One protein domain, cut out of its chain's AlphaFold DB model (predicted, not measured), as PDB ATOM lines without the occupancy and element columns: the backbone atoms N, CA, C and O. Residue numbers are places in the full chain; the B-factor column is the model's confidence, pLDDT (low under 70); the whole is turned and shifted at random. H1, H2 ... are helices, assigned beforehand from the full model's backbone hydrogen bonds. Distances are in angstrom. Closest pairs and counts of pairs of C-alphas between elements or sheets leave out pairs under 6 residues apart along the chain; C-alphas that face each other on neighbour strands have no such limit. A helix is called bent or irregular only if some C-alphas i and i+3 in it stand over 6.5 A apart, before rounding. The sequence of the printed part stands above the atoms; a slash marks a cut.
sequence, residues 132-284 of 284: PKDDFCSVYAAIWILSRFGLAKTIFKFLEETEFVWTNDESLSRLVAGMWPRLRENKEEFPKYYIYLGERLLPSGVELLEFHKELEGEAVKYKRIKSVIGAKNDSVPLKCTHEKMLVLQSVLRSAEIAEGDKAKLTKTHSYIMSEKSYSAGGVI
ATOM      1  N   PRO A 132     353.517 271.972 270.591       94.69
ATOM      2  CA  PRO A 132     354.954 271.945 270.829       94.69
ATOM      3  C   PRO A 132     355.730 272.614 269.688       94.69
ATOM      4  O   PRO A 132     355.338 272.546 268.523       94.69
ATOM      5  N   LYS A 133     356.822 273.296 270.040       96.19
ATOM      6  CA  LYS A 133     357.646 274.080 269.101       96.19
ATOM      7  C   LYS A 133     358.840 273.304 268.546       96.19
ATOM      8  O   LYS A 133     359.540 273.795 267.673       96.19
ATOM      9  N   ASP A 134     359.053 272.106 269.065       95.12
ATOM     10  CA  ASP A 134     360.108 271.155 268.735       95.12
ATOM     11  C   ASP A 134     359.586 269.937 267.950       95.12
ATOM     12  O   ASP A 134     360.369 269.076 267.559       95.12
ATOM     13  N   ASP A 135     358.276 269.878 267.683       94.50
ATOM     14  CA  ASP A 135     357.624 268.813 266.921       94.50
ATOM     15  C   ASP A 135     357.228 269.273 265.510       94.50
ATOM     16  O   ASP A 135     356.577 270.307 265.328       94.50
ATOM     17  N   PHE A 136     357.554 268.456 264.507       96.00
ATOM     18  CA  PHE A 136     357.288 268.731 263.096       96.00
ATOM     19  C   PHE A 136     355.806 269.014 262.815       96.00
ATOM     20  O   PHE A 136     355.465 270.035 262.212       96.00
ATOM     21  N   CYS A 137     354.910 268.124 263.249       96.50
ATOM     22  CA  CYS A 137     353.486 268.222 262.931       96.50
ATOM     23  C   CYS A 137     352.842 269.434 263.606       96.50
ATOM     24  O   CYS A 137     351.980 270.104 263.027       96.50
ATOM     25  N   SER A 138     353.276 269.728 264.829       96.38
ATOM     26  CA  SER A 138     352.817 270.861 265.618       96.38
ATOM     27  C   SER A 138     353.274 272.186 265.017       96.38
ATOM     28  O   SER A 138     352.444 273.079 264.833       96.38
ATOM     29  N   VAL A 139     354.543 272.292 264.613       97.81
ATOM     30  CA  VAL A 139     355.069 273.462 263.895       97.81
ATOM     31  C   VAL A 139     354.352 273.640 262.555       97.81
ATOM     32  O   VAL A 139     353.886 274.739 262.258       97.81
ATOM     33  N   TYR A 140     354.157 272.566 261.785       97.69
ATOM     34  CA  TYR A 140     353.433 272.608 260.510       97.69
ATOM     35  C   TYR A 140     352.010 273.158 260.675       97.69
ATOM     36  O   TYR A 140     351.589 274.084 259.976       97.69
ATOM     37  N   ALA A 141     351.261 272.600 261.627       97.56
ATOM     38  CA  ALA A 141     349.892 273.005 261.906       97.56
ATOM     39  C   ALA A 141     349.807 274.448 262.433       97.56
ATOM     40  O   ALA A 141     348.926 275.208 262.023       97.56
ATOM     41  N   ALA A 142     350.737 274.850 263.302       97.69
ATOM     42  CA  ALA A 142     350.805 276.208 263.823       97.69
ATOM     43  C   ALA A 142     351.109 277.229 262.718       97.69
ATOM     44  O   ALA A 142     350.421 278.247 262.649       97.69
ATOM     45  N   ILE A 143     352.050 276.945 261.807       97.12
ATOM     46  CA  ILE A 143     352.341 277.824 260.663       97.12
ATOM     47  C   ILE A 143     351.099 277.990 259.782       97.12
ATOM     48  O   ILE A 143     350.782 279.114 259.413       97.12
ATOM     49  N   TRP A 144     350.348 276.919 259.506       96.44
ATOM     50  CA  TRP A 144     349.077 277.005 258.771       96.44
ATOM     51  C   TRP A 144     348.061 277.933 259.450       96.44
ATOM     52  O   TRP A 144     347.430 278.774 258.813       96.44
ATOM     53  N   ILE A 145     347.881 277.808 260.766       97.38
ATOM     54  CA  ILE A 145     346.971 278.694 261.506       97.38
ATOM     55  C   ILE A 145     347.482 280.140 261.430       97.38
ATOM     56  O   ILE A 145     346.714 281.058 261.133       97.38
ATOM     57  N   LEU A 146     348.777 280.357 261.649       96.62
ATOM     58  CA  LEU A 146     349.396 281.678 261.640       96.62
ATOM     59  C   LEU A 146     349.408 282.329 260.250       96.62
ATOM     60  O   LEU A 146     349.218 283.538 260.157       96.62
ATOM     61  N   SER A 147     349.526 281.576 259.159       95.56
ATOM     62  CA  SER A 147     349.505 282.135 257.802       95.56
ATOM     63  C   SER A 147     348.154 282.773 257.457       95.56
ATOM     64  O   SER A 147     348.088 283.747 256.696       95.56
ATOM     65  N   ARG A 148     347.059 282.297 258.067       95.31
ATOM     66  CA  ARG A 148     345.755 282.968 257.996       95.31
ATOM     67  C   ARG A 148     345.558 284.007 259.097       95.31
ATOM     68  O   ARG A 148     345.148 285.125 258.797       95.31
ATOM     69  N   PHE A 149     345.756 283.629 260.355       95.81
ATOM     70  CA  PHE A 149     345.298 284.413 261.503       95.81
ATOM     71  C   PHE A 149     346.394 285.268 262.140       95.81
ATOM     72  O   PHE A 149     346.069 286.220 262.836       95.81
ATOM     73  N   GLY A 150     347.667 284.965 261.921       95.06
ATOM     74  CA  GLY A 150     348.789 285.659 262.541       95.06
ATOM     75  C   GLY A 150     348.996 287.072 262.002       95.06
ATOM     76  O   GLY A 150     348.923 287.321 260.797       95.06
ATOM     77  N   LEU A 151     349.291 287.994 262.912       93.69
ATOM     78  CA  LEU A 151     349.924 289.271 262.610       93.69
ATOM     79  C   LEU A 151     351.384 289.032 262.211       93.69
ATOM     80  O   LEU A 151     352.020 288.098 262.700       93.69
ATOM     81  N   ALA A 152     351.950 289.914 261.383       92.81
ATOM     82  CA  ALA A 152     353.317 289.754 260.877       92.81
ATOM     83  C   ALA A 152     354.360 289.549 261.989       92.81
ATOM     84  O   ALA A 152     355.179 288.639 261.907       92.81
ATOM     85  N   LYS A 153     354.266 290.334 263.070       92.56
ATOM     86  CA  LYS A 153     355.133 290.207 264.247       92.56
ATOM     87  C   LYS A 153     354.973 288.860 264.961       92.56
ATOM     88  O   LYS A 153     355.960 288.279 265.400       92.56
ATOM     89  N   THR A 154     353.741 288.363 265.076       94.19
ATOM     90  CA  THR A 154     353.446 287.061 265.696       94.19
ATOM     91  C   THR A 154     354.003 285.919 264.849       94.19
ATOM     92  O   THR A 154     354.626 285.012 265.393       94.19
ATOM     93  N   ILE A 155     353.822 285.988 263.525       94.88
ATOM     94  CA  ILE A 155     354.385 285.018 262.578       94.88
ATOM     95  C   ILE A 155     355.909 285.009 262.694       94.88
ATOM     96  O   ILE A 155     356.491 283.952 262.899       94.88
ATOM     97  N   PHE A 156     356.548 286.178 262.602       93.19
ATOM     98  CA  PHE A 156     358.005 286.276 262.613       93.19
ATOM     99  C   PHE A 156     358.604 285.720 263.908       93.19
ATOM    100  O   PHE A 156     359.453 284.837 263.849       93.19
ATOM    101  N   LYS A 157     358.062 286.118 265.066       94.25
ATOM    102  CA  LYS A 157     358.478 285.576 266.365       94.25
ATOM    103  C   LYS A 157     358.345 284.049 266.433       94.25
ATOM    104  O   LYS A 157     359.224 283.379 266.959       94.25
ATOM    105  N   PHE A 158     357.247 283.491 265.918       96.31
ATOM    106  CA  PHE A 158     357.056 282.041 265.915       96.31
ATOM    107  C   PHE A 158     358.101 281.325 265.047       96.31
ATOM    108  O   PHE A 158     358.592 280.268 265.434       96.31
ATOM    109  N   LEU A 159     358.457 281.897 263.893       95.56
ATOM    110  CA  LEU A 159     359.488 281.336 263.017       95.56
ATOM    111  C   LEU A 159     360.876 281.365 263.656       95.56
ATOM    112  O   LEU A 159     361.594 280.379 263.527       95.56
ATOM    113  N   GLU A 160     361.224 282.433 264.378       95.31
ATOM    114  CA  GLU A 160     362.473 282.502 265.151       95.31
ATOM    115  C   GLU A 160     362.514 281.412 266.233       95.31
ATOM    116  O   GLU A 160     363.494 280.686 266.372       95.31
ATOM    117  N   GLU A 161     361.415 281.236 266.972       97.06
ATOM    118  CA  GLU A 161     361.315 280.233 268.042       97.06
ATOM    119  C   GLU A 161     361.318 278.781 267.532       97.06
ATOM    120  O   GLU A 161     361.546 277.864 268.319       97.06
ATOM    121  N   THR A 162     361.043 278.564 266.244       97.62
ATOM    122  CA  THR A 162     360.932 277.233 265.619       97.62
ATOM    123  C   THR A 162     361.960 277.008 264.509       97.62
ATOM    124  O   THR A 162     361.854 276.027 263.773       97.62
ATOM    125  N   GLU A 163     362.971 277.884 264.406       96.62
ATOM    126  CA  GLU A 163     363.995 277.888 263.349       96.62
ATOM    127  C   GLU A 163     364.588 276.510 263.106       96.62
ATOM    128  O   GLU A 163     364.582 276.011 261.981       96.62
ATOM    129  N   PHE A 164     365.023 275.861 264.181       96.44
ATOM    130  CA  PHE A 164     365.630 274.542 264.118       96.44
ATOM    131  C   PHE A 164     364.727 273.496 263.446       96.44
ATOM    132  O   PHE A 164     365.227 272.615 262.759       96.44
ATOM    133  N   VAL A 165     363.406 273.581 263.594       97.44
ATOM    134  CA  VAL A 165     362.491 272.588 263.017       97.44
ATOM    135  C   VAL A 165     362.287 272.849 261.526       97.44
ATOM    136  O   VAL A 165     362.466 271.948 260.710       97.44
ATOM    137  N   TRP A 166     361.931 274.080 261.144       96.75
ATOM    138  CA  TRP A 166     361.551 274.360 259.755       96.75
ATOM    139  C   TRP A 166     362.740 274.502 258.796       96.75
ATOM    140  O   TRP A 166     362.564 274.313 257.595       96.75
ATOM    141  N   THR A 167     363.942 274.795 259.298       96.69
ATOM    142  CA  THR A 167     365.171 274.848 258.478       96.69
ATOM    143  C   THR A 167     365.760 273.473 258.168       96.69
ATOM    144  O   THR A 167     366.645 273.375 257.327       96.69
ATOM    145  N   ASN A 168     365.267 272.408 258.806       96.38
ATOM    146  CA  ASN A 168     365.732 271.034 258.596       96.38
ATOM    147  C   ASN A 168     364.737 270.161 257.811       96.38
ATOM    148  O   ASN A 168     364.993 268.975 257.615       96.38
ATOM    149  N   ASP A 169     363.618 270.726 257.343       97.38
ATOM    150  CA  ASP A 169     362.629 270.010 256.536       97.38
ATOM    151  C   ASP A 169     362.132 270.845 255.345       97.38
ATOM    152  O   ASP A 169     361.696 271.988 255.486       97.38
ATOM    153  N   GLU A 170     362.152 270.243 254.156       96.75
ATOM    154  CA  GLU A 170     361.757 270.893 252.901       96.75
ATOM    155  C   GLU A 170     360.277 271.309 252.886       96.75
ATOM    156  O   GLU A 170     359.928 272.396 252.425       96.75
ATOM    157  N   SER A 171     359.380 270.486 253.431       95.62
ATOM    158  CA  SER A 171     357.943 270.786 253.442       95.62
ATOM    159  C   SER A 171     357.627 271.985 254.334       95.62
ATOM    160  O   SER A 171     356.807 272.830 253.963       95.62
ATOM    161  N   LEU A 172     358.280 272.078 255.494       96.88
ATOM    162  CA  LEU A 172     358.168 273.235 256.377       96.88
ATOM    163  C   LEU A 172     358.832 274.469 255.775       96.88
ATOM    164  O   LEU A 172     358.212 275.530 255.775       96.88
ATOM    165  N   SER A 173     360.028 274.340 255.200       96.94
ATOM    166  CA  SER A 173     360.705 275.454 254.531       96.94
ATOM    167  C   SER A 173     359.848 276.040 253.403       96.94
ATOM    168  O   SER A 173     359.656 277.256 253.308       96.94
ATOM    169  N   ARG A 174     359.210 275.169 252.613       96.44
ATOM    170  CA  ARG A 174     358.210 275.555 251.616       96.44
ATOM    171  C   ARG A 174     357.021 276.268 252.250       96.44
ATOM    172  O   ARG A 174     356.615 277.320 251.768       96.44
ATOM    173  N   LEU A 175     356.459 275.748 253.335       95.38
ATOM    174  CA  LEU A 175     355.332 276.396 254.006       95.38
ATOM    175  C   LEU A 175     355.695 277.800 254.527       95.38
ATOM    176  O   LEU A 175     354.906 278.733 254.372       95.38
ATOM    177  N   VAL A 176     356.903 277.962 255.076       95.94
ATOM    178  CA  VAL A 176     357.440 279.250 255.528       95.94
ATOM    179  C   VAL A 176     357.541 280.241 254.372       95.94
ATOM    180  O   VAL A 176     357.043 281.360 254.498       95.94
ATOM    181  N   ALA A 177     358.109 279.833 253.234       95.19
ATOM    182  CA  ALA A 177     358.195 280.670 252.036       95.19
ATOM    183  C   ALA A 177     356.812 281.050 251.472       95.19
ATOM    184  O   ALA A 177     356.611 282.172 251.005       95.19
ATOM    185  N   GLY A 178     355.828 280.152 251.574       93.56
ATOM    186  CA  GLY A 178     354.450 280.389 251.131       93.56
ATOM    187  C   GLY A 178     353.736 281.529 251.866       93.56
ATOM    188  O   GLY A 178     352.734 282.043 251.373       93.56
ATOM    189  N   MET A 179     354.256 281.981 253.013       91.69
ATOM    190  CA  MET A 179     353.736 283.150 253.732       91.69
ATOM    191  C   MET A 179     354.191 284.493 253.146       91.69
ATOM    192  O   MET A 179     353.709 285.535 253.600       91.69
ATOM    193  N   TRP A 180     355.048 284.496 252.118       91.88
ATOM    194  CA  TRP A 180     355.478 285.693 251.388       91.88
ATOM    195  C   TRP A 180     354.364 286.725 251.162       91.88
ATOM    196  O   TRP A 180     354.487 287.859 251.644       91.88
ATOM    197  N   PRO A 181     353.240 286.373 250.501       90.38
ATOM    198  CA  PRO A 181     352.191 287.335 250.227       90.38
ATOM    199  C   PRO A 181     351.567 287.906 251.504       90.38
ATOM    200  O   PRO A 181     351.073 289.025 251.489       90.38
ATOM    201  N   ARG A 182     351.606 287.219 252.642       88.06
ATOM    202  CA  ARG A 182     351.021 287.744 253.884       88.06
ATOM    203  C   ARG A 182     351.907 288.777 254.557       88.06
ATOM    204  O   ARG A 182     351.385 289.746 255.104       88.06
ATOM    205  N   LEU A 183     353.218 288.587 254.495       88.38
ATOM    206  CA  LEU A 183     354.178 289.433 255.199       88.38
ATOM    207  C   LEU A 183     354.619 290.636 254.366       88.38
ATOM    208  O   LEU A 183     354.912 291.679 254.938       88.38
ATOM    209  N   ARG A 184     354.584 290.536 253.030       85.94
ATOM    210  CA  ARG A 184     355.108 291.544 252.091       85.94
ATOM    211  C   ARG A 184     354.616 292.980 252.291       85.94
ATOM    212  O   ARG A 184     355.380 293.911 252.043       85.94
ATOM    213  N   GLU A 185     353.367 293.170 252.711       82.25
ATOM    214  CA  GLU A 185     352.776 294.501 252.933       82.25
ATOM    215  C   GLU A 185     353.203 295.148 254.255       82.25
ATOM    216  O   GLU A 185     353.068 296.364 254.422       82.25
ATOM    217  N   ASN A 186     353.738 294.369 255.198       87.19
ATOM    218  CA  ASN A 186     354.181 294.903 256.475       87.19
ATOM    219  C   ASN A 186     355.548 295.584 256.320       87.19
ATOM    220  O   ASN A 186     356.584 294.929 256.323       87.19
ATOM    221  N   LYS A 187     355.554 296.914 256.208       86.25
ATOM    222  CA  LYS A 187     356.779 297.704 255.985       86.25
ATOM    223  C   LYS A 187     357.833 297.566 257.090       86.25
ATOM    224  O   LYS A 187     359.003 297.807 256.816       86.25
ATOM    225  N   GLU A 188     357.431 297.206 258.306       87.75
ATOM    226  CA  GLU A 188     358.322 297.143 259.470       87.75
ATOM    227  C   GLU A 188     358.987 295.771 259.616       87.75
ATOM    228  O   GLU A 188     360.205 295.680 259.765       87.75
ATOM    229  N   GLU A 189     358.199 294.697 259.558       88.25
ATOM    230  CA  GLU A 189     358.689 293.335 259.793       88.25
ATOM    231  C   GLU A 189     359.142 292.645 258.506       88.25
ATOM    232  O   GLU A 189     360.017 291.780 258.551       88.25
ATOM    233  N   PHE A 190     358.607 293.032 257.342       88.31
ATOM    234  CA  PHE A 190     358.957 292.366 256.091       88.31
ATOM    235  C   PHE A 190     360.444 292.455 255.730       88.31
ATOM    236  O   PHE A 190     360.986 291.425 255.342       88.31
ATOM    237  N   PRO A 191     361.142 293.605 255.846       89.94
ATOM    238  CA  PRO A 191     362.568 293.655 255.521       89.94
ATOM    239  C   PRO A 191     363.404 292.690 256.372       89.94
ATOM    240  O   PRO A 191     364.302 292.035 255.847       89.94
ATOM    241  N   LYS A 192     363.068 292.553 257.663       87.56
ATOM    242  CA  LYS A 192     363.723 291.597 258.567       87.56
ATOM    243  C   LYS A 192     363.431 290.166 258.137       87.56
ATOM    244  O   LYS A 192     364.358 289.390 257.954       87.56
ATOM    245  N   TYR A 193     362.156 289.853 257.905       85.62
ATOM    246  CA  TYR A 193     361.720 288.545 257.424       85.62
ATOM    247  C   TYR A 193     362.379 288.168 256.090       85.62
ATOM    248  O   TYR A 193     362.820 287.038 255.925       85.62
ATOM    249  N   TYR A 194     362.497 289.110 255.155       88.19
ATOM    250  CA  TYR A 194     363.110 288.895 253.847       88.19
ATOM    251  C   TYR A 194     364.573 288.458 253.959       88.19
ATOM    252  O   TYR A 194     364.959 287.445 253.378       88.19
ATOM    253  N   ILE A 195     365.369 289.204 254.729       89.94
ATOM    254  CA  ILE A 195     366.776 288.870 254.983       89.94
ATOM    255  C   ILE A 195     366.860 287.529 255.716       89.94
ATOM    256  O   ILE A 195     367.594 286.639 255.299       89.94
ATOM    257  N   TYR A 196     366.039 287.364 256.755       88.94
ATOM    258  CA  TYR A 196     365.997 286.165 257.582       88.94
ATOM    259  C   TYR A 196     365.741 284.891 256.766       88.94
ATOM    260  O   TYR A 196     366.432 283.890 256.963       88.94
ATOM    261  N   LEU A 197     364.801 284.938 255.814       89.44
ATOM    262  CA  LEU A 197     364.522 283.829 254.902       89.44
ATOM    263  C   LEU A 197     365.645 283.566 253.902       89.44
ATOM    264  O   LEU A 197     365.956 282.404 253.645       89.44
ATOM    265  N   GLY A 198     366.236 284.616 253.327       86.81
ATOM    266  CA  GLY A 198     367.268 284.477 252.296       86.81
ATOM    267  C   GLY A 198     368.486 283.669 252.753       86.81
ATOM    268  O   GLY A 198     369.139 283.031 251.937       86.81
ATOM    269  N   GLU A 199     368.758 283.660 254.057       90.75
ATOM    270  CA  GLU A 199     369.880 282.935 254.662       90.75
ATOM    271  C   GLU A 199     369.543 281.493 255.076       90.75
ATOM    272  O   GLU A 199     370.452 280.711 255.342       90.75
ATOM    273  N   ARG A 200     368.254 281.145 255.189       94.81
ATOM    274  CA  ARG A 200     367.794 279.955 255.934       94.81
ATOM    275  C   ARG A 200     366.858 279.034 255.166       94.81
ATOM    276  O   ARG A 200     366.643 277.901 255.588       94.81
ATOM    277  N   LEU A 201     366.243 279.513 254.086       95.94
ATOM    278  CA  LEU A 201     365.372 278.666 253.282       95.94
ATOM    279  C   LEU A 201     366.163 277.514 252.656       95.94
ATOM    280  O   LEU A 201     367.249 277.697 252.110       95.94
ATOM    281  N   LEU A 202     365.552 276.336 252.687       97.25
ATOM    282  CA  LEU A 202     365.987 275.179 251.925       97.25
ATOM    283  C   LEU A 202     365.565 275.332 250.453       97.25
ATOM    284  O   LEU A 202     364.680 276.148 250.152       97.25
ATOM    285  N   PRO A 203     366.157 274.557 249.524       97.00
ATOM    286  CA  PRO A 203     365.877 274.660 248.094       97.00
ATOM    287  C   PRO A 203     364.389 274.736 247.723       97.00
ATOM    288  O   PRO A 203     364.002 275.631 246.972       97.00
ATOM    289  N   SER A 204     363.520 273.887 248.287       95.81
ATOM    290  CA  SER A 204     362.089 273.913 247.935       95.81
ATOM    291  C   SER A 204     361.350 275.157 248.453       95.81
ATOM    292  O   SER A 204     360.337 275.573 247.873       95.81
ATOM    293  N   GLY A 205     361.859 275.761 249.531       96.81
ATOM    294  CA  GLY A 205     361.421 277.051 250.050       96.81
ATOM    295  C   GLY A 205     361.839 278.196 249.136       96.81
ATOM    296  O   GLY A 205     361.002 279.027 248.783       96.81
ATOM    297  N   VAL A 206     363.097 278.201 248.684       96.81
ATOM    298  CA  VAL A 206     363.605 279.184 247.710       96.81
ATOM    299  C   VAL A 206     362.799 279.130 246.410       96.81
ATOM    300  O   VAL A 206     362.360 280.167 245.920       96.81
ATOM    301  N   GLU A 207     362.517 277.937 245.886       96.50
ATOM    302  CA  GLU A 207     361.692 277.772 244.682       96.50
ATOM    303  C   GLU A 207     360.288 278.375 244.835       96.50
ATOM    304  O   GLU A 207     359.790 279.042 243.924       96.50
ATOM    305  N   LEU A 208     359.628 278.156 245.980       95.88
ATOM    306  CA  LEU A 208     358.299 278.721 246.207       95.88
ATOM    307  C   LEU A 208     358.349 280.242 246.404       95.88
ATOM    308  O   LEU A 208     357.452 280.950 245.941       95.88
ATOM    309  N   LEU A 209     359.391 280.747 247.065       95.06
ATOM    310  CA  LEU A 209     359.624 282.179 247.214       95.06
ATOM    311  C   LEU A 209     359.752 282.858 245.845       95.06
ATOM    312  O   LEU A 209     359.064 283.846 245.576       95.06
ATOM    313  N   GLU A 210     360.586 282.303 244.962       94.75
ATOM    314  CA  GLU A 210     360.756 282.814 243.601       94.75
ATOM    315  C   GLU A 210     359.460 282.713 242.799       94.75
ATOM    316  O   GLU A 210     359.081 283.681 242.149       94.75
ATOM    317  N   PHE A 211     358.694 281.626 242.933       94.94
ATOM    318  CA  PHE A 211     357.371 281.528 242.312       94.94
ATOM    319  C   PHE A 211     356.441 282.693 242.704       94.94
ATOM    320  O   PHE A 211     355.761 283.260 241.846       94.94
ATOM    321  N   HIS A 212     356.409 283.091 243.981       95.06
ATOM    322  CA  HIS A 212     355.611 284.242 244.412       95.06
ATOM    323  C   HIS A 212     356.131 285.569 243.842       95.06
ATOM    324  O   HIS A 212     355.323 286.401 243.422       95.06
ATOM    325  N   LYS A 213     357.454 285.761 243.787       92.62
ATOM    326  CA  LYS A 213     358.082 286.957 243.199       92.62
ATOM    327  C   LYS A 213     357.801 287.068 241.701       92.62
ATOM    328  O   LYS A 213     357.403 288.126 241.223       92.62
ATOM    329  N   GLU A 214     357.943 285.967 240.972       93.38
ATOM    330  CA  GLU A 214     357.629 285.877 239.547       93.38
ATOM    331  C   GLU A 214     356.150 286.189 239.280       93.38
ATOM    332  O   GLU A 214     355.826 286.895 238.332       93.38
ATOM    333  N   LEU A 215     355.223 285.718 240.123       92.94
ATOM    334  CA  LEU A 215     353.804 286.062 239.978       92.94
ATOM    335  C   LEU A 215     353.508 287.549 240.190       92.94
ATOM    336  O   LEU A 215     352.553 288.058 239.606       92.94
ATOM    337  N   GLU A 216     354.298 288.233 241.016       91.06
ATOM    338  CA  GLU A 216     354.202 289.680 241.212       91.06
ATOM    339  C   GLU A 216     354.818 290.452 240.027       91.06
ATOM    340  O   GLU A 216     354.319 291.524 239.680       91.06
ATOM    341  N   GLY A 217     355.841 289.907 239.361       86.38
ATOM    342  CA  GLY A 217     356.620 290.601 238.324       86.38
ATOM    343  C   GLY A 217     356.430 290.145 236.871       86.38
ATOM    344  O   GLY A 217     356.970 290.791 235.982       86.38
ATOM    345  N   GLU A 218     355.704 289.056 236.591       86.56
ATOM    346  CA  GLU A 218     355.636 288.466 235.243       86.56
ATOM    347  C   GLU A 218     354.212 288.079 234.802       86.56
ATOM    348  O   GLU A 218     353.652 287.045 235.190       86.56
ATOM    349  N   ALA A 219     353.651 288.821 233.837       82.75
ATOM    350  CA  ALA A 219     352.335 288.516 233.258       82.75
ATOM    351  C   ALA A 219     352.233 287.099 232.653       82.75
ATOM    352  O   ALA A 219     351.154 286.495 232.625       82.75
ATOM    353  N   VAL A 220     353.339 286.551 232.135       87.62
ATOM    354  CA  VAL A 220     353.370 285.221 231.499       87.62
ATOM    355  C   VAL A 220     353.063 284.116 232.510       87.62
ATOM    356  O   VAL A 220     352.318 283.186 232.188       87.62
ATOM    357  N   LYS A 221     353.582 284.222 233.737       89.50
ATOM    358  CA  LYS A 221     353.367 283.228 234.797       89.50
ATOM    359  C   LYS A 221     351.907 283.212 235.230       89.50
ATOM    360  O   LYS A 221     351.297 282.143 235.278       89.50
ATOM    361  N   TYR A 222     351.299 284.389 235.395       91.50
ATOM    362  CA  TYR A 222     349.861 284.502 235.644       91.50
ATOM    363  C   TYR A 222     349.017 283.825 234.558       91.50
ATOM    364  O   TYR A 222     348.120 283.044 234.881       91.50
ATOM    365  N   LYS A 223     349.314 284.057 233.269       91.50
ATOM    366  CA  LYS A 223     348.556 283.446 232.158       91.50
ATOM    367  C   LYS A 223     348.500 281.917 232.256       91.50
ATOM    368  O   LYS A 223     347.455 281.343 231.960       91.50
ATOM    369  N   ARG A 224     349.577 281.268 232.718       92.81
ATOM    370  CA  ARG A 224     349.651 279.802 232.885       92.81
ATOM    371  C   ARG A 224     348.744 279.279 233.998       92.81
ATOM    372  O   ARG A 224     348.203 278.186 233.870       92.81
ATOM    373  N   ILE A 225     348.551 280.055 235.064       93.62
ATOM    374  CA  ILE A 225     347.741 279.652 236.225       93.62
ATOM    375  C   ILE A 225     346.346 280.290 236.253       93.62
ATOM    376  O   ILE A 225     345.562 280.012 237.157       93.62
ATOM    377  N   LYS A 226     346.007 281.141 235.274       93.81
ATOM    378  CA  LYS A 226     344.778 281.951 235.253       93.81
ATOM    379  C   LYS A 226     343.499 281.125 235.411       93.81
ATOM    380  O   LYS A 226     342.599 281.526 236.148       93.81
ATOM    381  N   SER A 227     343.406 279.977 234.741       93.81
ATOM    382  CA  SER A 227     342.246 279.077 234.847       93.81
ATOM    383  C   SER A 227     342.119 278.492 236.256       93.81
ATOM    384  O   SER A 227     341.042 278.530 236.852       93.81
ATOM    385  N   VAL A 228     343.239 278.031 236.816       93.31
ATOM    386  CA  VAL A 228     343.313 277.447 238.158       93.31
ATOM    387  C   VAL A 228     342.985 278.495 239.210       93.31
ATOM    388  O   VAL A 228     342.130 278.247 240.056       93.31
ATOM    389  N   ILE A 229     343.586 279.687 239.146       94.38
ATOM    390  CA  ILE A 229     343.344 280.758 240.119       94.38
ATOM    391  C   ILE A 229     341.940 281.362 239.963       94.38
ATOM    392  O   ILE A 229     341.326 281.744 240.954       94.38
ATOM    393  N   GLY A 230     341.355 281.342 238.765       95.00
ATOM    394  CA  GLY A 230     339.996 281.819 238.504       95.00
ATOM    395  C   GLY A 230     338.864 280.889 238.964       95.00
ATOM    396  O   GLY A 230     337.740 281.355 239.120       95.00
ATOM    397  N   ALA A 231     339.115 279.600 239.206       95.62
ATOM    398  CA  ALA A 231     338.057 278.639 239.557       95.62
ATOM    399  C   ALA A 231     337.562 278.771 241.014       95.62
ATOM    400  O   ALA A 231     338.362 278.922 241.931       95.62
ATOM    401  N   LYS A 232     336.262 278.658 241.290       95.00
ATOM    402  CA  LYS A 232     335.780 278.532 242.682       95.00
ATOM    403  C   LYS A 232     335.974 277.103 243.191       95.00
ATOM    404  O   LYS A 232     336.031 276.168 242.397       95.00
ATOM    405  N   ASN A 233     336.050 276.939 244.508       93.50
ATOM    406  CA  ASN A 233     336.050 275.634 245.159       93.50
ATOM    407  C   ASN A 233     334.884 275.523 246.150       93.50
ATOM    408  O   ASN A 233     335.061 275.733 247.346       93.50
ATOM    409  N   ASP A 234     333.706 275.134 245.668       90.12
ATOM    410  CA  ASP A 234     332.499 275.006 246.500       90.12
ATOM    411  C   ASP A 234     332.559 273.848 247.521       90.12
ATOM    412  O   ASP A 234     331.644 273.675 248.323       90.12
ATOM    413  N   SER A 235     333.635 273.049 247.525       87.00
ATOM    414  CA  SER A 235     333.828 271.983 248.516       87.00
ATOM    415  C   SER A 235     334.347 272.485 249.871       87.00
ATOM    416  O   SER A 235     334.204 271.770 250.870       87.00
ATOM    417  N   VAL A 236     334.903 273.701 249.930       91.75
ATOM    418  CA  VAL A 236     335.389 274.337 251.167       91.75
ATOM    419  C   VAL A 236     334.496 275.518 251.568       91.75
ATOM    420  O   VAL A 236     333.969 276.197 250.683       91.75
ATOM    421  N   PRO A 237     334.325 275.804 252.876       93.56
ATOM    422  CA  PRO A 237     333.415 276.848 253.354       93.56
ATOM    423  C   PRO A 237     333.628 278.207 252.689       93.56
ATOM    424  O   PRO A 237     332.668 278.855 252.280       93.56
ATOM    425  N   LEU A 238     334.890 278.613 252.530       95.38
ATOM    426  CA  LEU A 238     335.256 279.918 251.982       95.38
ATOM    427  C   LEU A 238     335.284 279.986 250.447       95.38
ATOM    428  O   LEU A 238     335.667 281.007 249.879       95.38
ATOM    429  N   LYS A 239     334.871 278.918 249.754       95.00
ATOM    430  CA  LYS A 239     334.844 278.811 248.282       95.00
ATOM    431  C   LYS A 239     336.207 278.974 247.589       95.00
ATOM    432  O   LYS A 239     336.277 279.060 246.363       95.00
ATOM    433  N   CYS A 240     337.284 279.007 248.364       96.06
ATOM    434  CA  CYS A 240     338.673 279.130 247.949       96.06
ATOM    435  C   CYS A 240     339.539 278.501 249.050       96.06
ATOM    436  O   CYS A 240     339.230 278.669 250.231       96.06
ATOM    437  N   THR A 241     340.575 277.745 248.683       95.69
ATOM    438  CA  THR A 241     341.498 277.179 249.679       95.69
ATOM    439  C   THR A 241     342.473 278.250 250.165       95.69
ATOM    440  O   THR A 241     342.665 279.274 249.504       95.69
ATOM    441  N   HIS A 242     343.085 278.026 251.327       95.75
ATOM    442  CA  HIS A 242     344.007 278.992 251.916       95.75
ATOM    443  C   HIS A 242     345.236 279.230 251.026       95.75
ATOM    444  O   HIS A 242     345.575 280.369 250.727       95.75
ATOM    445  N   GLU A 243     345.847 278.170 250.510       95.00
ATOM    446  CA  GLU A 243     347.029 278.231 249.644       95.00
ATOM    447  C   GLU A 243     346.721 278.997 248.362       95.00
ATOM    448  O   GLU A 243     347.482 279.860 247.926       95.00
ATOM    449  N   LYS A 244     345.545 278.742 247.784       95.62
ATOM    450  CA  LYS A 244     345.076 279.478 246.619       95.62
ATOM    451  C   LYS A 244     344.887 280.965 246.927       95.62
ATOM    452  O   LYS A 244     345.197 281.797 246.077       95.62
ATOM    453  N   MET A 245     344.396 281.307 248.118       95.62
ATOM    454  CA  MET A 245     344.278 282.698 248.557       95.62
ATOM    455  C   MET A 245     345.648 283.385 248.670       95.62
ATOM    456  O   MET A 245     345.775 284.534 248.253       95.62
ATOM    457  N   LEU A 246     346.684 282.686 249.145       95.19
ATOM    458  CA  LEU A 246     348.056 283.212 249.192       95.19
ATOM    459  C   LEU A 246     348.592 283.507 247.780       95.19
ATOM    460  O   LEU A 246     349.056 284.611 247.505       95.19
ATOM    461  N   VAL A 247     348.443 282.567 246.843       95.69
ATOM    462  CA  VAL A 247     348.827 282.782 245.433       95.69
ATOM    463  C   VAL A 247     348.051 283.953 244.819       95.69
ATOM    464  O   VAL A 247     348.610 284.780 244.100       95.69
ATOM    465  N   LEU A 248     346.757 284.052 245.128       95.44
ATOM    466  CA  LEU A 248     345.903 285.135 244.661       95.44
ATOM    467  C   LEU A 248     346.366 286.506 245.173       95.44
ATOM    468  O   LEU A 248     346.306 287.469 244.417       95.44
ATOM    469  N   GLN A 249     346.864 286.606 246.406       94.19
ATOM    470  CA  GLN A 249     347.428 287.853 246.932       94.19
ATOM    471  C   GLN A 249     348.656 288.319 246.136       94.19
ATOM    472  O   GLN A 249     348.724 289.498 245.797       94.19
ATOM    473  N   SER A 250     349.574 287.418 245.764       95.06
ATOM    474  CA  SER A 250     350.700 287.766 244.876       95.06
ATOM    475  C   SER A 250     350.214 288.252 243.507       95.06
ATOM    476  O   SER A 250     350.631 289.304 243.030       95.06
ATOM    477  N   VAL A 251     349.247 287.549 242.910       95.19
ATOM    478  CA  VAL A 251     348.633 287.939 241.628       95.19
ATOM    479  C   VAL A 251     347.988 289.328 241.703       95.19
ATOM    480  O   VAL A 251     348.191 290.160 240.824       95.19
ATOM    481  N   LEU A 252     347.220 289.620 242.752       93.94
ATOM    482  CA  LEU A 252     346.524 290.904 242.876       93.94
ATOM    483  C   LEU A 252     347.473 292.094 243.054       93.94
ATOM    484  O   LEU A 252     347.103 293.217 242.712       93.94
ATOM    485  N   ARG A 253     348.695 291.854 243.533       91.25
ATOM    486  CA  ARG A 253     349.729 292.886 243.675       91.25
ATOM    487  C   ARG A 253     350.512 293.168 242.408       91.25
ATOM    488  O   ARG A 253     351.132 294.222 242.321       91.25
ATOM    489  N   SER A 254     350.499 292.254 241.444       93.06
ATOM    490  CA  SER A 254     351.318 292.396 240.247       93.06
ATOM    491  C   SER A 254     350.947 293.640 239.445       93.06
ATOM    492  O   SER A 254     349.785 293.814 239.082       93.06
ATOM    493  N   ALA A 255     351.922 294.487 239.116       91.62
ATOM    494  CA  ALA A 255     351.708 295.615 238.204       91.62
ATOM    495  C   ALA A 255     351.475 295.155 236.750       91.62
ATOM    496  O   ALA A 255     350.861 295.868 235.963       91.62
ATOM    497  N   GLU A 256     351.899 293.934 236.421       92.75
ATOM    498  CA  GLU A 256     351.873 293.372 235.066       92.75
ATOM    499  C   GLU A 256     350.519 292.758 234.678       92.75
ATOM    500  O   GLU A 256     350.280 292.396 233.522       92.75
ATOM    501  N   ILE A 257     349.616 292.591 235.646       92.94
ATOM    502  CA  ILE A 257     348.309 291.970 235.432       92.94
ATOM    503  C   ILE A 257     347.258 293.055 235.242       92.94
ATOM    504  O   ILE A 257     347.103 293.944 236.076       92.94
ATOM    505  N   ALA A 258     346.487 292.939 234.160       93.75
ATOM    506  CA  ALA A 258     345.445 293.897 233.820       93.75
ATOM    507  C   ALA A 258     344.420 294.071 234.956       93.75
ATOM    508  O   ALA A 258     343.890 293.095 235.495       93.75
ATOM    509  N   GLU A 259     344.054 295.320 235.249       94.75
ATOM    510  CA  GLU A 259     343.103 295.656 236.320       94.75
ATOM    511  C   GLU A 259     341.735 294.974 236.151       94.75
ATOM    512  O   GLU A 259     341.120 294.547 237.127       94.75
ATOM    513  N   GLY A 260     341.276 294.770 234.910       95.88
ATOM    514  CA  GLY A 260     340.045 294.020 234.636       95.88
ATOM    515  C   GLY A 260     340.111 292.552 235.084       95.88
ATOM    516  O   GLY A 260     339.126 292.009 235.592       95.88
ATOM    517  N   ASP A 261     341.277 291.916 234.953       95.19
ATOM    518  CA  ASP A 261     341.499 290.549 235.427       95.19
ATOM    519  C   ASP A 261     341.551 290.499 236.959       95.19
ATOM    520  O   ASP A 261     340.909 289.632 237.562       95.19
ATOM    521  N   LYS A 262     342.232 291.459 237.600       96.31
ATOM    522  CA  LYS A 262     342.237 291.592 239.065       96.31
ATOM    523  C   LYS A 262     340.828 291.797 239.611       96.31
ATOM    524  O   LYS A 262     340.401 291.051 240.489       96.31
ATOM    525  N   ALA A 263     340.054 292.715 239.031       96.88
ATOM    526  CA  ALA A 263     338.668 292.966 239.419       96.88
ATOM    527  C   ALA A 263     337.795 291.704 239.294       96.88
ATOM    528  O   ALA A 263     336.998 291.397 240.186       96.88
ATOM    529  N   LYS A 264     337.974 290.919 238.222       97.12
ATOM    530  CA  LYS A 264     337.275 289.638 238.044       97.12
ATOM    531  C   LYS A 264     337.651 288.626 239.126       97.12
ATOM    532  O   LYS A 264     336.764 287.937 239.642       97.12
ATOM    533  N   LEU A 265     338.932 288.524 239.478       97.06
ATOM    534  CA  LEU A 265     339.402 287.637 240.541       97.06
ATOM    535  C   LEU A 265     338.862 288.060 241.910       97.06
ATOM    536  O   LEU A 265     338.298 287.219 242.610       97.06
ATOM    537  N   THR A 266     338.930 289.351 242.246       96.62
ATOM    538  CA  THR A 266     338.374 289.915 243.487       96.62
ATOM    539  C   THR A 266     336.877 289.648 243.601       96.62
ATOM    540  O   THR A 266     336.399 289.189 244.635       96.62
ATOM    541  N   LYS A 267     336.118 289.834 242.514       96.88
ATOM    542  CA  LYS A 267     334.685 289.505 242.488       96.88
ATOM    543  C   LYS A 267     334.439 288.010 242.707       96.88
ATOM    544  O   LYS A 267     333.550 287.631 243.472       96.88
ATOM    545  N   THR A 268     335.217 287.160 242.036       96.81
ATOM    546  CA  THR A 268     335.083 285.697 242.110       96.81
ATOM    547  C   THR A 268     335.346 285.177 243.521       96.81
ATOM    548  O   THR A 268     334.569 284.359 244.013       96.81
ATOM    549  N   HIS A 269     336.385 285.690 244.179       97.44
ATOM    550  CA  HIS A 269     336.860 285.240 245.493       97.44
ATOM    551  C   HIS A 269     336.466 286.177 246.639       97.44
ATOM    552  O   HIS A 269     337.036 286.108 247.725       97.44
ATOM    553  N   SER A 270     335.456 287.018 246.418       95.62
ATOM    554  CA  SER A 270     334.975 288.011 247.388       95.62
ATOM    555  C   SER A 270     334.678 287.424 248.769       95.62
ATOM    556  O   SER A 270     334.962 288.063 249.774       95.62
ATOM    557  N   TYR A 271     334.171 286.190 248.826       94.12
ATOM    558  CA  TYR A 271     333.780 285.540 250.074       94.12
ATOM    559  C   TYR A 271     334.963 285.243 251.015       94.12
ATOM    560  O   TYR A 271     334.874 285.519 252.206       94.12
ATOM    561  N   ILE A 272     336.092 284.735 250.500       95.50
ATOM    562  CA  ILE A 272     337.299 284.543 251.323       95.50
ATOM    563  C   ILE A 272     337.983 285.880 251.628       95.50
ATOM    564  O   ILE A 272     338.503 286.071 252.721       95.50
ATOM    565  N   MET A 273     337.950 286.827 250.686       94.25
ATOM    566  CA  MET A 273     338.574 288.143 250.854       94.25
ATOM    567  C   MET A 273     337.882 289.008 251.905       94.25
ATOM    568  O   MET A 273     338.535 289.852 252.511       94.25
ATOM    569  N   SER A 274     336.581 288.803 252.129       93.19
ATOM    570  CA  SER A 274     335.830 289.509 253.169       93.19
ATOM    571  C   SER A 274     336.113 289.009 254.587       93.19
ATOM    572  O   SER A 274     335.686 289.654 255.540       93.19
ATOM    573  N   GLU A 275     336.806 287.878 254.761       94.62
ATOM    574  CA  GLU A 275     337.149 287.394 256.099       94.62
ATOM    575  C   GLU A 275     338.148 288.343 256.772       94.62
ATOM    576  O   GLU A 275     339.235 288.614 256.246       94.62
ATOM    577  N   LYS A 276     337.809 288.779 257.993       93.06
ATOM    578  CA  LYS A 276     338.596 289.738 258.784       93.06
ATOM    579  C   LYS A 276     340.060 289.317 258.941       93.06
ATOM    580  O   LYS A 276     340.942 290.169 258.923       93.06
ATOM    581  N   SER A 277     340.335 288.013 259.045       92.81
ATOM    582  CA  SER A 277     341.707 287.493 259.149       92.81
ATOM    583  C   SER A 277     342.590 287.862 257.954       92.81
ATOM    584  O   SER A 277     343.778 288.098 258.137       92.81
ATOM    585  N   TYR A 278     342.028 287.936 256.743       91.81
ATOM    586  CA  TYR A 278     342.784 288.361 255.564       91.81
ATOM    587  C   TYR A 278     342.763 289.878 255.402       91.81
ATOM    588  O   TYR A 278     343.809 290.459 255.121       91.81
ATOM    589  N   SER A 279     341.612 290.528 255.608       83.69
ATOM    590  CA  SER A 279     341.475 291.971 255.372       83.69
ATOM    591  C   SER A 279     342.249 292.832 256.377       83.69
ATOM    592  O   SER A 279     342.724 293.901 256.019       83.69
ATOM    593  N   ALA A 280     342.385 292.380 257.628       80.00
ATOM    594  CA  ALA A 280     343.136 293.081 258.674       80.00
ATOM    595  C   ALA A 280     344.622 292.688 258.720       80.00
ATOM    596  O   ALA A 280     345.365 293.160 259.575       80.00
ATOM    597  N   GLY A 281     345.062 291.788 257.835       81.38
ATOM    598  CA  GLY A 281     346.425 291.276 257.867       81.38
ATOM    599  C   GLY A 281     346.735 290.393 259.083       81.38
ATOM    600  O   GLY A 281     347.913 290.167 259.358       81.38
ATOM    601  N   GLY A 282     345.715 289.853 259.752       87.50
ATOM    602  CA  GLY A 282     345.816 288.984 260.925       87.50
ATOM    603  C   GLY A 282     344.903 289.439 262.068       87.50
ATOM    604  O   GLY A 282     344.370 290.545 262.065       87.50
ATOM    605  N   VAL A 283     344.701 288.562 263.046       90.88
ATOM    606  CA  VAL A 283     343.944 288.806 264.285       90.88
ATOM    607  C   VAL A 283     344.680 288.345 265.554       90.88
ATOM    608  O   VAL A 283     344.251 288.718 266.645       90.88
ATOM    609  N   ILE A 284     345.764 287.556 265.445       91.75
ATOM    610  CA  ILE A 284     346.532 287.037 266.598       91.75
ATOM    611  C   ILE A 284     348.015 287.387 266.575       91.75
ATOM    612  O   ILE A 284     348.659 287.327 265.512       91.75
TER     613      ILE A 284
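This is residues 132 to 284 of the 284 residues of an uncharacterized protein of Mesorhizobium sp (UniProt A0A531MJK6). Two groups of helices stand end to end, H1 to H4 with H6 in one and H8 to H11 in the other, and the long helix H7 spans from one to the other along one side, its residues 203 to 209 on H4 and its residues 212 to 216 on H9. Short H5 sits in the middle between the groups, on the inner helix H9 of the second, and the last helix, H12, comes back to the end of H1. The printed part has 153 residues with twelve named helices, H1 to H12 in order along the chain, and no named strand: it is all helix. It is compact, with a radius of gyration of the C-alphas of 15.3 A and spans of 44 by 30 by 28 A.

H7, residues 203 to 217, is the longest helix, 20.9 A from C-alpha 203 at (365.877, 274.660, 248.094) to C-alpha 217 at (356.620, 290.601, 238.324). Before it come H1, residues 136 to 149, 19.8 A long from C-alpha 136 at (357.288, 268.731, 263.096); H2, 152 to 161, 14.4 A; H3, 163 to 166; H4, 170 to 177, 10.4 A; H5, 180 to 183; and H6, 190 to 198, 12.1 A. After it come H8, 219 to 230, 15.0 A; H9, 242 to 253, 17.1 A; H10, 259 to 268, 14.0 A; H11, 270 to 273; and H12, 276 to 279. H8 is irregular: C-alphas 224 and 227 are 7.7 A apart.

H7 and H1 are hubs, touching four helices each. With residues 203 to 209 H7 touches H4, closest at the C-alphas of Arg 174 and Gly 205, 3.9 A, at a shallow tilt of 31 degrees, the same way. With residues 212 to 216 it touches H9, closest at the C-alphas of Glu 216 and Ser 250, 5.4 A, at a steep tilt of 42 degrees. H7 and H8 only just touch, only at the corner, with 3 pairs of C-alphas within 8 A, the closest those of Leu 215 and Lys 221, 5.9 A. H5 touches H9, the C-alphas of Pro 181 and Ser 250 being closest at 5.6 A. H8 and H9 form a helical hairpin, closest at the C-alphas of Ile 229 and Leu 248, 6.8 A. H8 and H10 only just touch, only at their ends, with 3 pairs of C-alphas within 8 A, the closest those of Gly 230 and Leu 265, 6.2 A. H1 is apart from H7. H1 and H2 form a helical hairpin at a shallow tilt of 11 degrees, closest at the C-alphas of Leu 146 and Ile 155, 6.1 A. H1 also touches H4, closest at the C-alphas of Tyr 140 and Leu 172, 6.3 A; H3, at those of Phe 136 and Val 165, 6.5 A; and, with residues 148 to 149, H12, at those of Phe 149 and Ser 277, 5.3 A. H6 touches no helix but is near H2, the C-alphas of Phe 156 and Tyr 193 being 6.8 A apart; H11 touches none. Every O i to N i+4 pair is within hydrogen-bond range in H2, H4, H6, H7, H9 and H10, against 9 of 10 in H1 and 6 of 8 in H8; H3, H5, H11 and H12 are too short for such a pair.

The two C-alphas farthest apart, those of Asp 134 and Gly 260, are 45.7 A apart. The printed part has no cut and ends at residue 284, the chain's last. The link from H8 to H9, 11 residues, is long. The mean pLDDT of the printed part is 93.5, and no printed residue is under 70.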